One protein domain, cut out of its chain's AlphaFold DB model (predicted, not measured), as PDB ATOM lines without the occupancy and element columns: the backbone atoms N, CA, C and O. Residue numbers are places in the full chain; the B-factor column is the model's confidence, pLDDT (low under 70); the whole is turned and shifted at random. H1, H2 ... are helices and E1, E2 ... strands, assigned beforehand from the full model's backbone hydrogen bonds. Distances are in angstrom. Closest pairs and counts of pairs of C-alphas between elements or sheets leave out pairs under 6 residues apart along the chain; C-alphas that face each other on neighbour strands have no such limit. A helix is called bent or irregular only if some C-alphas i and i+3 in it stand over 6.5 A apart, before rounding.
ATOM      1  N   GLU A   4      32.349 -62.648 -20.088       89.38
ATOM      2  CA  GLU A   4      32.206 -61.780 -21.259       89.38
ATOM      3  C   GLU A   4      30.780 -61.248 -21.405       89.38
ATOM      4  O   GLU A   4      30.583 -60.042 -21.507       89.38
ATOM      5  N   SER A   5      29.768 -62.114 -21.300       90.31
ATOM      6  CA  SER A   5      28.363 -61.700 -21.410       90.31
ATOM      7  C   SER A   5      27.948 -60.709 -20.314       90.31
ATOM      8  O   SER A   5      27.150 -59.808 -20.570       90.31
ATOM      9  N   VAL A   6      28.495 -60.848 -19.101       94.56
ATOM     10  CA  VAL A   6      28.228 -59.922 -17.987       94.56
ATOM     11  C   VAL A   6      28.917 -58.577 -18.218       94.56
ATOM     12  O   VAL A   6      28.318 -57.526 -17.988       94.56
ATOM     13  N   ALA A   7      30.162 -58.602 -18.696       93.38
ATOM     14  CA  ALA A   7      30.909 -57.395 -19.024       93.38
ATOM     15  C   ALA A   7      30.230 -56.609 -20.158       93.38
ATOM     16  O   ALA A   7      30.058 -55.397 -20.049       93.38
ATOM     17  N   GLU A   8      29.784 -57.290 -21.212       91.06
ATOM     18  CA  GLU A   8      29.083 -56.670 -22.338       91.06
ATOM     19  C   GLU A   8      27.783 -55.974 -21.908       91.06
ATOM     20  O   GLU A   8      27.543 -54.821 -22.279       91.06
ATOM     21  N   ASP A   9      26.975 -56.621 -21.064       93.25
ATOM     22  CA  ASP A   9      25.746 -56.020 -20.543       93.25
ATOM     23  C   ASP A   9      26.047 -54.779 -19.682       93.25
ATOM     24  O   ASP A   9      25.381 -53.749 -19.825       93.25
ATOM     25  N   TYR A  10      27.101 -54.824 -18.862       95.12
ATOM     26  CA  TYR A  10      27.562 -53.678 -18.077       95.12
ATOM     27  C   TYR A  10      27.996 -52.498 -18.961       95.12
ATOM     28  O   TYR A  10      27.496 -51.382 -18.797       95.12
ATOM     29  N   PHE A  11      28.882 -52.730 -19.936       92.62
ATOM     30  CA  PHE A  11      29.387 -51.664 -20.808       92.62
ATOM     31  C   PHE A  11      28.294 -51.071 -21.701       92.62
ATOM     32  O   PHE A  11      28.296 -49.862 -21.947       92.62
ATOM     33  N   SER A  12      27.312 -51.875 -22.115       93.00
ATOM     34  CA  SER A  12      26.171 -51.390 -22.897       93.00
ATOM     35  C   SER A  12      25.273 -50.413 -22.120       93.00
ATOM     36  O   SER A  12      24.634 -49.545 -22.720       93.00
ATOM     37  N   LYS A  13      25.226 -50.523 -20.784       94.69
ATOM     38  CA  LYS A  13      24.360 -49.721 -19.901       94.69
ATOM     39  C   LYS A  13      25.030 -48.469 -19.339       94.69
ATOM     40  O   LYS A  13      24.337 -47.638 -18.760       94.69
ATOM     41  N   LEU A  14      26.341 -48.303 -19.524       94.06
ATOM     42  CA  LEU A  14      27.103 -47.204 -18.921       94.06
ATOM     43  C   LEU A  14      26.653 -45.821 -19.424       94.06
ATOM     44  O   LEU A  14      26.602 -44.854 -18.669       94.06
ATOM     45  N   ASN A  15      26.365 -45.714 -20.722       95.56
ATOM     46  CA  ASN A  15      26.156 -44.446 -21.415       95.56
ATOM     47  C   ASN A  15      25.316 -44.684 -22.693       95.56
ATOM     48  O   ASN A  15      25.537 -45.689 -23.369       95.56
ATOM     49  N   PRO A  16      24.388 -43.783 -23.081       94.62
ATOM     50  CA  PRO A  16      23.643 -43.902 -24.340       94.62
ATOM     51  C   PRO A  16      24.521 -44.029 -25.600       94.62
ATOM     52  O   PRO A  16      24.136 -44.743 -26.525       94.62
ATOM     53  N   ILE A  17      25.697 -43.393 -25.654       93.44
ATOM     54  CA  ILE A  17      26.678 -43.583 -26.734       93.44
ATOM     55  C   ILE A  17      27.293 -44.978 -26.685       93.44
ATOM     56  O   ILE A  17      27.398 -45.615 -27.722       93.44
ATOM     57  N   ALA A  18      27.621 -45.488 -25.493       94.00
ATOM     58  CA  ALA A  18      28.193 -46.821 -25.332       94.00
ATOM     59  C   ALA A  18      27.184 -47.884 -25.775       94.00
ATOM     60  O   ALA A  18      27.549 -48.833 -26.461       94.00
ATOM     61  N   ARG A  19      25.897 -47.662 -25.485       95.06
ATOM     62  CA  ARG A  19      24.799 -48.497 -25.978       95.06
ATOM     63  C   ARG A  19      24.729 -48.538 -27.502       95.06
ATOM     64  O   ARG A  19      24.537 -49.614 -28.055       95.06
ATOM     65  N   ARG A  20      24.865 -47.383 -28.163       94.31
ATOM     66  CA  ARG A  20      24.875 -47.290 -29.633       94.31
ATOM     67  C   ARG A  20      26.099 -47.978 -30.220       94.31
ATOM     68  O   ARG A  20      25.939 -48.899 -31.000       94.31
ATOM     69  N   MET A  21      27.291 -47.632 -29.736       92.94
ATOM     70  CA  MET A  21      28.539 -48.250 -30.187       92.94
ATOM     71  C   MET A  21      28.516 -49.770 -30.016       92.94
ATOM     72  O   MET A  21      28.979 -50.495 -30.885       92.94
ATOM     73  N   TYR A  22      27.970 -50.269 -28.905       93.62
ATOM     74  CA  TYR A  22      27.843 -51.704 -28.683       93.62
ATOM     75  C   TYR A  22      26.834 -52.363 -29.631       93.62
ATOM     76  O   TYR A  22      27.089 -53.468 -30.101       93.62
ATOM     77  N   ALA A  23      25.716 -51.697 -29.938       93.25
ATOM     78  CA  ALA A  23      24.774 -52.182 -30.941       93.25
ATOM     79  C   ALA A  23      25.440 -52.290 -32.321       93.25
ATOM     80  O   ALA A  23      25.358 -53.355 -32.928       93.25
ATOM     81  N   ASP A  24      26.172 -51.255 -32.740       94.25
ATOM     82  CA  ASP A  24      26.888 -51.223 -34.020       94.25
ATOM     83  C   ASP A  24      27.964 -52.325 -34.071       94.25
ATOM     84  O   ASP A  24      27.995 -53.129 -34.996       94.25
ATOM     85  N   MET A  25      28.788 -52.462 -33.020       93.31
ATOM     86  CA  MET A  25      29.786 -53.539 -32.920       93.31
ATOM     87  C   MET A  25      29.150 -54.930 -33.014       93.31
ATOM     88  O   MET A  25      29.707 -55.833 -33.638       93.31
ATOM     89  N   LYS A  26      27.998 -55.130 -32.366       93.44
ATOM     90  CA  LYS A  26      27.274 -56.401 -32.403       93.44
ATOM     91  C   LYS A  26      26.689 -56.669 -33.788       93.44
ATOM     92  O   LYS A  26      26.738 -57.809 -34.232       93.44
ATOM     93  N   GLU A  27      26.172 -55.650 -34.466       94.31
ATOM     94  CA  GLU A  27      25.689 -55.747 -35.845       94.31
ATOM     95  C   GLU A  27      26.816 -56.153 -36.800       94.31
ATOM     96  O   GLU A  27      26.648 -57.105 -37.560       94.31
ATOM     97  N   THR A  28      27.997 -55.536 -36.692       94.06
ATOM     98  CA  THR A  28      29.168 -55.920 -37.495       94.06
ATOM     99  C   THR A  28      29.589 -57.363 -37.220       94.06
ATOM    100  O   THR A  28      29.793 -58.121 -38.160       94.06
ATOM    101  N   LYS A  29      29.668 -57.782 -35.949       93.62
ATOM    102  CA  LYS A  29      29.985 -59.180 -35.602       93.62
ATOM    103  C   LYS A  29      28.969 -60.159 -36.195       93.62
ATOM    104  O   LYS A  29      29.355 -61.190 -36.734       93.62
ATOM    105  N   LEU A  30      27.679 -59.825 -36.124       93.81
ATOM    106  CA  LEU A  30      26.609 -60.642 -36.696       93.81
ATOM    107  C   LEU A  30      26.652 -60.682 -38.225       93.81
ATOM    108  O   LEU A  30      26.303 -61.706 -38.784       93.81
ATOM    109  N   ALA A  31      27.095 -59.623 -38.903       94.31
ATOM    110  CA  ALA A  31      27.198 -59.610 -40.363       94.31
ATOM    111  C   ALA A  31      28.281 -60.564 -40.902       94.31
ATOM    112  O   ALA A  31      28.153 -61.071 -42.014       94.31
ATOM    113  N   TYR A  32      29.343 -60.802 -40.125       92.69
ATOM    114  CA  TYR A  32      30.431 -61.716 -40.486       92.69
ATOM    115  C   TYR A  32      30.227 -63.147 -39.951       92.69
ATOM    116  O   TYR A  32      30.927 -64.053 -40.401       92.69
ATOM    117  N   GLU A  33      29.273 -63.359 -39.037       92.00
ATOM    118  CA  GLU A  33      28.890 -64.660 -38.463       92.00
ATOM    119  C   GLU A  33      30.104 -65.545 -38.104       92.00
ATOM    120  O   GLU A  33      30.897 -65.202 -37.230       92.00
ATOM    121  N   GLU A  34      30.263 -66.682 -38.788       88.62
ATOM    122  CA  GLU A  34      31.299 -67.695 -38.555       88.62
ATOM    123  C   GLU A  34      32.695 -67.253 -39.033       88.62
ATOM    124  O   GLU A  34      33.718 -67.725 -38.536       88.62
ATOM    125  N   LEU A  35      32.765 -66.302 -39.972       91.81
ATOM    126  CA  LEU A  35      34.040 -65.770 -40.456       91.81
ATOM    127  C   LEU A  35      34.711 -64.884 -39.407       91.81
ATOM    128  O   LEU A  35      35.935 -64.763 -39.418       91.81
ATOM    129  N   TRP A  36      33.937 -64.298 -38.489       94.06
ATOM    130  CA  TRP A  36      34.444 -63.371 -37.481       94.06
ATOM    131  C   TRP A  36      35.576 -63.978 -36.645       94.06
ATOM    132  O   TRP A  36      36.639 -63.371 -36.503       94.06
ATOM    133  N   ASP A  37      35.389 -65.211 -36.173       91.06
ATOM    134  CA  ASP A  37      36.345 -65.907 -35.304       91.06
ATOM    135  C   ASP A  37      37.597 -66.403 -36.053       91.06
ATOM    136  O   ASP A  37      38.601 -66.749 -35.431       91.06
ATOM    137  N   THR A  38      37.558 -66.417 -37.389       94.94
ATOM    138  CA  THR A  38      38.688 -66.828 -38.241       94.94
ATOM    139  C   THR A  38      39.599 -65.648 -38.602       94.94
ATOM    140  O   THR A  38      40.766 -65.841 -38.946       94.94
ATOM    141  N   ILE A  39      39.079 -64.421 -38.530       94.31
ATOM    142  CA  ILE A  39      39.800 -63.192 -38.880       94.31
ATOM    143  C   ILE A  39      40.794 -62.832 -37.768       94.31
ATOM    144  O   ILE A  39      40.518 -63.012 -36.581       94.31
ATOM    145  N   SER A  40      41.964 -62.295 -38.131       97.00
ATOM    146  CA  SER A  40      42.960 -61.887 -37.137       97.00
ATOM    147  C   SER A  40      42.472 -60.700 -36.294       97.00
ATOM    148  O   SER A  40      41.753 -59.830 -36.778       97.00
ATOM    149  N   GLU A  41      42.923 -60.582 -35.041       93.44
ATOM    150  CA  GLU A  41      42.521 -59.462 -34.167       93.44
ATOM    151  C   GLU A  41      42.821 -58.076 -34.765       93.44
ATOM    152  O   GLU A  41      42.154 -57.089 -34.445       93.44
ATOM    153  N   LYS A  42      43.857 -57.979 -35.607       96.12
ATOM    154  CA  LYS A  42      44.220 -56.734 -36.290       96.12
ATOM    155  C   LYS A  42      43.157 -56.358 -37.322       96.12
ATOM    156  O   LYS A  42      42.692 -55.224 -37.320       96.12
ATOM    157  N   GLU A  43      42.766 -57.316 -38.152       95.44
ATOM    158  CA  GLU A  43      41.747 -57.133 -39.184       95.44
ATOM    159  C   GLU A  43      40.360 -56.932 -38.563       95.44
ATOM    160  O   GLU A  43      39.623 -56.056 -38.998       95.44
ATOM    161  N   GLN A  44      40.024 -57.643 -37.479       94.88
ATOM    162  CA  GLN A  44      38.780 -57.414 -36.731       94.88
ATOM    163  C   GLN A  44      38.662 -55.955 -36.260       94.88
ATOM    164  O   GLN A  44      37.604 -55.340 -36.388       94.88
ATOM    165  N   LYS A  45      39.749 -55.371 -35.734       94.31
ATOM    166  CA  LYS A  45      39.777 -53.957 -35.310       94.31
ATOM    167  C   LYS A  45      39.607 -52.998 -36.486       94.31
ATOM    168  O   LYS A  45      38.913 -51.994 -36.338       94.31
ATOM    169  N   GLU A  46      40.228 -53.300 -37.621       94.56
ATOM    170  CA  GLU A  46      40.113 -52.508 -38.846       94.56
ATOM    171  C   GLU A  46      38.669 -52.516 -39.364       94.56
ATOM    172  O   GLU A  46      38.062 -51.453 -39.482       94.56
ATOM    173  N   ILE A  47      38.061 -53.699 -39.487       94.44
ATOM    174  CA  ILE A  47      36.657 -53.879 -39.887       94.44
ATOM    175  C   ILE A  47      35.704 -53.130 -38.945       94.44
ATOM    176  O   ILE A  47      34.777 -52.453 -39.397       94.44
ATOM    177  N   LEU A  48      35.921 -53.197 -37.627       94.44
ATOM    178  CA  LEU A  48      35.110 -52.436 -36.666       94.44
ATOM    179  C   LEU A  48      35.276 -50.928 -36.854       94.44
ATOM    180  O   LEU A  48      34.297 -50.190 -36.798       94.44
ATOM    181  N   SER A  49      36.498 -50.454 -37.089       92.44
ATOM    182  CA  SER A  49      36.739 -49.026 -37.291       92.44
ATOM    183  C   SER A  49      36.083 -48.496 -38.568       92.44
ATOM    184  O   SER A  49      35.497 -47.415 -38.543       92.44
ATOM    185  N   GLU A  50      36.113 -49.269 -39.654       92.00
ATOM    186  CA  GLU A  50      35.515 -48.890 -40.935       92.00
ATOM    187  C   GLU A  50      33.989 -48.985 -40.919       92.00
ATOM    188  O   GLU A  50      33.313 -48.141 -41.503       92.00
ATOM    189  N   SER A  51      33.430 -49.977 -40.223       92.25
ATOM    190  CA  SER A  51      31.976 -50.143 -40.120       92.25
ATOM    191  C   SER A  51      31.320 -49.107 -39.204       92.25
ATOM    192  O   SER A  51      30.247 -48.605 -39.529       92.25
ATOM    193  N   ILE A  52      31.961 -48.744 -38.086       92.44
ATOM    194  CA  ILE A  52      31.424 -47.747 -37.145       92.44
ATOM    195  C   ILE A  52      31.539 -46.327 -37.719       92.44
ATOM    196  O   ILE A  52      30.686 -45.472 -37.463       92.44
ATOM    197  N   ILE A  53      32.601 -46.037 -38.475       92.06
ATOM    198  CA  ILE A  53      32.866 -44.690 -38.984       92.06
ATOM    199  C   ILE A  53      32.374 -44.574 -40.426       92.06
ATOM    200  O   ILE A  53      33.066 -44.948 -41.369       92.06
ATOM    201  N   THR A  54      31.202 -43.964 -40.612       89.62
ATOM    202  CA  THR A  54      30.644 -43.787 -41.958       89.62
ATOM    203  C   THR A  54      31.509 -42.852 -42.825       89.62
ATOM    204  O   THR A  54      32.117 -41.891 -42.323       89.62
ATOM    205  N   PRO A  55      31.577 -43.077 -44.151       87.44
ATOM    206  CA  PRO A  55      32.430 -42.284 -45.035       87.44
ATOM    207  C   PRO A  55      32.029 -40.801 -45.078       87.44
ATOM    208  O   PRO A  55      32.886 -39.928 -45.229       87.44
ATOM    209  N   GLU A  56      30.750 -40.480 -44.872       87.12
ATOM    210  CA  GLU A  56      30.257 -39.100 -44.808       87.12
ATOM    211  C   GLU A  56      30.847 -38.354 -43.610       87.12
ATOM    212  O   GLU A  56      31.166 -37.165 -43.706       87.12
ATOM    213  N   VAL A  57      31.012 -39.047 -42.481       86.69
ATOM    214  CA  VAL A  57      31.645 -38.498 -41.280       86.69
ATOM    215  C   VAL A  57      33.116 -38.210 -41.571       86.69
ATOM    216  O   VAL A  57      33.576 -37.097 -41.316       86.69
ATOM    217  N   LEU A  58      33.840 -39.144 -42.194       88.06
ATOM    218  CA  LEU A  58      35.246 -38.933 -42.563       88.06
ATOM    219  C   LEU A  58      35.435 -37.692 -43.441       88.06
ATOM    220  O   LEU A  58      36.347 -36.904 -43.193       88.06
ATOM    221  N   ILE A  59      34.575 -37.486 -44.440       88.25
ATOM    222  CA  ILE A  59      34.657 -36.322 -45.334       88.25
ATOM    223  C   ILE A  59      34.404 -35.023 -44.563       88.25
ATOM    224  O   ILE A  59      35.205 -34.091 -44.664       88.25
ATOM    225  N   LYS A  60      33.344 -34.973 -43.746       86.38
ATOM    226  CA  LYS A  60      33.010 -33.790 -42.935       86.38
ATOM    227  C   LYS A  60      34.160 -33.389 -42.013       86.38
ATOM    228  O   LYS A  60      34.506 -32.213 -41.922       86.38
ATOM    229  N   TYR A  61      34.779 -34.353 -41.336       81.12
ATOM    230  CA  TYR A  61      35.874 -34.055 -40.414       81.12
ATOM    231  C   TYR A  61      37.199 -33.755 -41.128       81.12
ATOM    232  O   TYR A  61      37.955 -32.922 -40.631       81.12
ATOM    233  N   LYS A  62      37.460 -34.328 -42.311       83.06
ATOM    234  CA  LYS A  62      38.614 -33.950 -43.151       83.06
ATOM    235  C   LYS A  62      38.517 -32.504 -43.645       83.06
ATOM    236  O   LYS A  62      39.505 -31.782 -43.573       83.06
ATOM    237  N   GLN A  63      37.334 -32.061 -44.071       74.44
ATOM    238  CA  GLN A  63      37.089 -30.668 -44.475       74.44
ATOM    239  C   GLN A  63      37.289 -29.687 -43.310       74.44
ATOM    240  O   GLN A  63      37.857 -28.617 -43.478       74.44
ATOM    241  N   ASN A  64      36.906 -30.078 -42.094       65.12
ATOM    242  CA  ASN A  64      37.108 -29.241 -40.911       65.12
ATOM    243  C   ASN A  64      38.564 -29.232 -40.403       65.12
ATOM    244  O   ASN A  64      38.923 -28.354 -39.619       65.12
ATOM    245  N   GLN A  65      39.418 -30.186 -40.796       62.38
ATOM    246  CA  GLN A  65      40.838 -30.171 -40.415       62.38
ATOM    247  C   GLN A  65      41.624 -29.086 -41.157       62.38
ATOM    248  O   GLN A  65      42.513 -28.487 -40.556       62.38
ATOM    249  N   THR A  66      41.274 -28.774 -42.408       57.44
ATOM    250  CA  THR A  66      41.957 -27.723 -43.182       57.44
ATOM    251  C   THR A  66      41.686 -26.317 -42.638       57.44
ATOM    252  O   THR A  66      42.555 -25.453 -42.716       57.44
ATOM    253  N   ASP A  67      40.532 -26.108 -41.996       54.94
ATOM    254  CA  ASP A  67      40.136 -24.815 -41.417       54.94
ATOM    255  C   ASP A  67      40.652 -24.593 -39.988       54.94
ATOM    256  O   ASP A  67      40.649 -23.468 -39.485       54.94
ATOM    257  N   ASN A  68      41.145 -25.654 -39.341       53.28
ATOM    258  CA  ASN A  68      41.885 -25.572 -38.084       53.28
ATOM    259  C   ASN A  68      43.394 -25.430 -38.340       53.28
ATOM    260  O   ASN A  68      44.203 -25.889 -37.531       53.28
ATOM    261  N   SER A  69      43.785 -24.732 -39.418       52.16
ATOM    262  CA  SER A  69      44.963 -23.873 -39.317       52.16
ATOM    263  C   SER A  69      44.789 -23.096 -38.026       52.16
ATOM    264  O   SER A  69      43.816 -22.360 -37.845       52.16
ATOM    265  N   ILE A  70      45.658 -23.414 -37.083       56.28
ATOM    266  CA  ILE A  70      45.754 -22.857 -35.755       56.28
ATOM    267  C   ILE A  70      45.678 -21.342 -35.930       56.28
ATOM    268  O   ILE A  70      46.681 -20.689 -36.201       56.28
ATOM    269  N   LYS A  71      44.481 -20.755 -35.802       54.31
ATOM    270  CA  LYS A  71      44.348 -19.345 -35.460       54.31
ATOM    271  C   LYS A  71      44.806 -19.294 -34.022       54.31
ATOM    272  O   LYS A  71      43.997 -19.412 -33.099       54.31
ATOM    273  N   GLU A  72      46.134 -19.299 -33.911       53.75
ATOM    274  CA  GLU A  72      46.937 -18.647 -32.907       53.75
ATOM    275  C   GLU A  72      46.006 -17.919 -31.955       53.75
ATOM    276  O   GLU A  72      45.343 -16.936 -32.299       53.75
ATOM    277  N   TYR A  73      45.940 -18.429 -30.737       54.28
ATOM    278  CA  TYR A  73      45.987 -17.562 -29.576       54.28
ATOM    279  C   TYR A  73      47.100 -16.548 -29.859       54.28
ATOM    280  O   TYR A  73      48.263 -16.793 -29.568       54.28
ATOM    281  N   ALA A  74      46.762 -15.472 -30.569       53.41
ATOM    282  CA  ALA A  74      47.695 -14.433 -30.922       53.41
ATOM    283  C   ALA A  74      48.005 -13.746 -29.600       53.41
ATOM    284  O   ALA A  74      47.302 -12.828 -29.178       53.41
ATOM    285  N   VAL A  75      49.005 -14.282 -28.900       58.16
ATOM    286  CA  VAL A  75      49.718 -13.586 -27.846       58.16
ATOM    287  C   VAL A  75      50.198 -12.330 -28.538       58.16
ATOM    288  O   VAL A  75      51.053 -12.375 -29.421       58.16
ATOM    289  N   LYS A  76      49.522 -11.221 -28.256       67.00
ATOM    290  CA  LYS A  76      49.865  -9.947 -28.855       67.00
ATOM    291  C   LYS A  76      51.265  -9.619 -28.346       67.00
ATOM    292  O   LYS A  76      51.448  -9.381 -27.159       67.00
ATOM    293  N   PHE A  77      52.260  -9.669 -29.221       70.31
ATOM    294  CA  PHE A  77      53.599  -9.219 -28.871       70.31
ATOM    295  C   PHE A  77      53.620  -7.700 -28.968       70.31
ATOM    296  O   PHE A  77      53.265  -7.131 -30.004       70.31
ATOM    297  N   ILE A  78      54.004  -7.046 -27.880       75.94
ATOM    298  CA  ILE A  78      54.311  -5.621 -27.910       75.94
ATOM    299  C   ILE A  78      55.785  -5.526 -28.292       75.94
ATOM    300  O   ILE A  78      56.640  -6.129 -27.643       75.94
ATOM    301  N   ILE A  79      56.059  -4.832 -29.395       75.56
ATOM    302  CA  ILE A  79      57.415  -4.571 -29.875       75.56
ATOM    303  C   ILE A  79      57.730  -3.125 -29.510       75.56
ATOM    304  O   ILE A  79      57.057  -2.215 -29.993       75.56
ATOM    305  N   ASP A  80      58.721  -2.943 -28.646       85.31
ATOM    306  CA  ASP A  80      59.343  -1.651 -28.358       85.31
ATOM    307  C   ASP A  80      60.705  -1.579 -29.073       85.31
ATOM    308  O   ASP A  80      61.200  -2.599 -29.563       85.31
ATOM    309  N   ASP A  81      61.331  -0.402 -29.116       86.12
ATOM    310  CA  ASP A  81      62.518  -0.101 -29.936       86.12
ATOM    311  C   ASP A  81      63.707  -1.067 -29.725       86.12
ATOM    312  O   ASP A  81      64.602  -1.137 -30.567       86.12
ATOM    313  N   HIS A  82      63.733  -1.832 -28.623       70.12
ATOM    314  CA  HIS A  82      64.841  -2.739 -28.294       70.12
ATOM    315  C   HIS A  82      64.436  -4.140 -27.803       70.12
ATOM    316  O   HIS A  82      65.323  -4.973 -27.618       70.12
ATOM    317  N   CYS A  83      63.150  -4.440 -27.573       66.94
ATOM    318  CA  CYS A  83      62.697  -5.731 -27.030       66.94
ATOM    319  C   CYS A  83      61.253  -6.049 -27.449       66.94
ATOM    320  O   CYS A  83      60.416  -5.154 -27.556       66.94
ATOM    321  N   SER A  84      60.943  -7.339 -27.609       80.19
ATOM    322  CA  SER A  84      59.570  -7.837 -27.720       80.19
ATOM    323  C   SER A  84      59.204  -8.647 -26.478       80.19
ATOM    324  O   SER A  84      59.946  -9.542 -26.068       80.19
ATOM    325  N   TYR A  85      58.063  -8.331 -25.866       78.25
ATOM    326  CA  TYR A  85      57.528  -9.085 -24.733       78.25
ATOM    327  C   TYR A  85      56.095  -9.557 -25.021       78.25
ATOM    328  O   TYR A  85      55.338  -8.860 -25.710       78.25
ATOM    329  N   PRO A  86      55.720 -10.764 -24.554       69.06
ATOM    330  CA  PRO A  86      54.340 -11.224 -24.629       69.06
ATOM    331  C   PRO A  86      53.458 -10.344 -23.728       69.06
ATOM    332  O   PRO A  86      53.811 -10.071 -22.583       69.06
ATOM    333  N   ASP A  87      52.318  -9.877 -24.239       71.56
ATOM    334  CA  ASP A  87      51.377  -9.047 -23.479       71.56
ATOM    335  C   ASP A  87      50.616  -9.895 -22.441       71.56
ATOM    336  O   ASP A  87      49.558 -10.464 -22.728       71.56
ATOM    337  N   GLU A  88      51.158  -9.976 -21.222       69.50
ATOM    338  CA  GLU A  88      50.587 -10.723 -20.088       69.50
ATOM    339  C   GLU A  88      49.236 -10.165 -19.598       69.50
ATOM    340  O   GLU A  88      48.506 -10.848 -18.883       69.50
ATOM    341  N   HIS A  89      48.845  -8.960 -20.024       61.81
ATOM    342  CA  HIS A  89      47.542  -8.368 -19.708       61.81
ATOM    343  C   HIS A  89      46.491  -8.568 -20.807       61.81
ATOM    344  O   HIS A  89      45.313  -8.264 -20.600       61.81
ATOM    345  N   SER A  90      46.869  -9.152 -21.947       60.97
ATOM    346  CA  SER A  90      45.930  -9.501 -23.020       60.97
ATOM    347  C   SER A  90      45.208 -10.843 -22.823       60.97
ATOM    348  O   SER A  90      44.203 -11.099 -23.498       60.97
ATOM    349  N   GLY A  91      45.644 -11.672 -21.868       57.84
ATOM    350  CA  GLY A  91      44.955 -12.901 -21.453       57.84
ATOM    351  C   GLY A  91      44.601 -12.842 -19.966       57.84
ATOM    352  O   GLY A  91      45.506 -12.956 -19.149       57.84
ATOM    353  N   PRO A  92      43.315 -12.644 -19.590       55.19
ATOM    354  CA  PRO A  92      42.257 -13.619 -19.871       55.19
ATOM    355  C   PRO A  92      40.899 -13.021 -20.305       55.19
ATOM    356  O   PRO A  92      39.939 -13.765 -20.480       55.19
ATOM    357  N   PHE A  93      40.768 -11.706 -20.520       53.41
ATOM    358  CA  PHE A  93      39.473 -11.092 -20.884       53.41
ATOM    359  C   PHE A  93      39.111 -11.208 -22.373       53.41
ATOM    360  O   PHE A  93      38.007 -10.852 -22.782       53.41
ATOM    361  N   THR A  94      39.993 -11.780 -23.193       55.56
ATOM    362  CA  THR A  94      39.682 -12.230 -24.559       55.56
ATOM    363  C   THR A  94      39.163 -13.674 -24.597       55.56
ATOM    364  O   THR A  94      39.160 -14.308 -25.652       55.56
ATOM    365  N   PHE A  95      38.624 -14.189 -23.484       57.53
ATOM    366  CA  PHE A  95      37.859 -15.443 -23.428       57.53
ATOM    367  C   PHE A  95      36.482 -15.324 -24.098       57.53
ATOM    368  O   PHE A  95      35.461 -15.766 -23.574       57.53
ATOM    369  N   LYS A  96      36.421 -14.743 -25.299       61.09
ATOM    370  CA  LYS A  96      35.234 -14.912 -26.122       61.09
ATOM    371  C   LYS A  96      35.182 -16.373 -26.556       61.09
ATOM    372  O   LYS A  96      36.080 -16.852 -27.266       61.09
ATOM    373  N   THR A  97      34.149 -17.084 -26.108       60.50
ATOM    374  CA  THR A  97      33.848 -18.452 -26.551       60.50
ATOM    375  C   THR A  97      33.787 -18.488 -28.082       60.50
ATOM    376  O   THR A  97      33.580 -17.454 -28.721       60.50
ATOM    377  N   ARG A  98      33.963 -19.657 -28.716       57.69
ATOM    378  CA  ARG A  98      33.840 -19.762 -30.188       57.69
ATOM    379  C   ARG A  98      32.537 -19.114 -30.695       57.69
ATOM    380  O   ARG A  98      32.590 -18.357 -31.657       57.69
ATOM    381  N   SER A  99      31.434 -19.282 -29.959       63.62
ATOM    382  CA  SER A  99      30.130 -18.644 -30.207       63.62
ATOM    383  C   SER A  99      30.100 -17.114 -30.111       63.62
ATOM    384  O   SER A  99      29.224 -16.490 -30.695       63.62
ATOM    385  N   GLN A 100      31.038 -16.492 -29.395       70.06
ATOM    386  CA  GLN A 100      31.142 -15.036 -29.245       70.06
ATOM    387  C   GLN A 100      32.128 -14.392 -30.237       70.06
ATOM    388  O   GLN A 100      32.114 -13.170 -30.398       70.06
ATOM    389  N   ARG A 101      33.011 -15.179 -30.871       66.56
ATOM    390  CA  ARG A 101      33.947 -14.705 -31.912       66.56
ATOM    391  C   ARG A 101      33.433 -14.943 -33.319       66.56
ATOM    392  O   ARG A 101      33.689 -14.126 -34.195       66.56
ATOM    393  N   ASP A 102      32.743 -16.053 -33.524       65.81
ATOM    394  CA  ASP A 102      32.220 -16.432 -34.822       65.81
ATOM    395  C   ASP A 102      30.702 -16.219 -34.846       65.81
ATOM    396  O   ASP A 102      29.921 -17.095 -34.479       65.81
TER     397      ASP A 102
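What this domain is: This is residues 4 to 102 of the 288 residues of the protein "DUF4706 domain-containing protein" of Asbolus verrucosus (UniProt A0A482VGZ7). A head of three helices, with H2 touching both H1 and H3, is strung by a free-standing helix arm, H4, to a small strand hairpin, E1 and E2, at the far end. After the hairpin the chain folds back, and its tail, residues 95 to 102 with the short helix H5, stands free. The printed part has 99 residues, with five named helices and two named strands in the order H1, H2, H3, H4, E1, E2, H5; the sheet, E1 - E2, is antiparallel and the class is mostly helix. The whole is extended, with a radius of gyration of the C-alphas of 23.9 A, and a rod in outline, spanning 75 by 27 by 24 A.

How they stand to each other: Look first at strands E1, residues 77 to 80, and E2, residues 83 to 86, a hairpin of antiparallel neighbours at 157 degrees. Here N 78 and O 85 are 3.1 A apart and N 80 and O 83 are 3.0 A apart, both within hydrogen-bond range. Go next to H4, residues 55 to 67, which touches no helix and is apart from E2. H3, residues 41 to 52, is apart from H4, though it comes just before it in the chain. H3 touches H2, residues 16 to 38, at a steep tilt of 49 degrees, opposite ways; their closest C-alphas, of Asp 24 and Ile 52, are 6.5 A apart. H1, residues 4 to 13, and H2 touch only at the corner by their link, H2 with residues 18 to 22 alone; their closest C-alphas, of Ser 12 and Arg 19, are 4.4 A apart. H5, residues 98 to 101, touches no helix. In H1 and H3 every O i to N i+4 pair is within hydrogen-bond range, in H2 14 of 19 and in H4 7 of 9; H5 is too short for such a pair.

Where its parts are: Find C-alpha 77, where E1 begins, at (53.599, -9.219, -28.871); E2 ends at C-alpha 86. H4 runs 19.4 A and H3 16.4 A. H2 runs 30.7 A from C-alpha 16 at (23.643, -43.902, -24.340); it is irregular, with C-alphas 31 and 34 9.2 A apart, and has a kink of 91 degrees near residue 32. H1 runs 14.5 A, and H5 ends at C-alpha 101 at (33.947, -14.705, -31.912).

The domain as a whole: The C-alphas farthest apart, of Glu 34 and Asp 81, are 75.0 A apart. The printed part has no cut, and the link from E2 to H5, 11 residues, is long. Mean pLDDT of the printed part is 81.0; look for values under 70 at residues 64 to 76, 83, 86, 88 to 99 and 101 to 102.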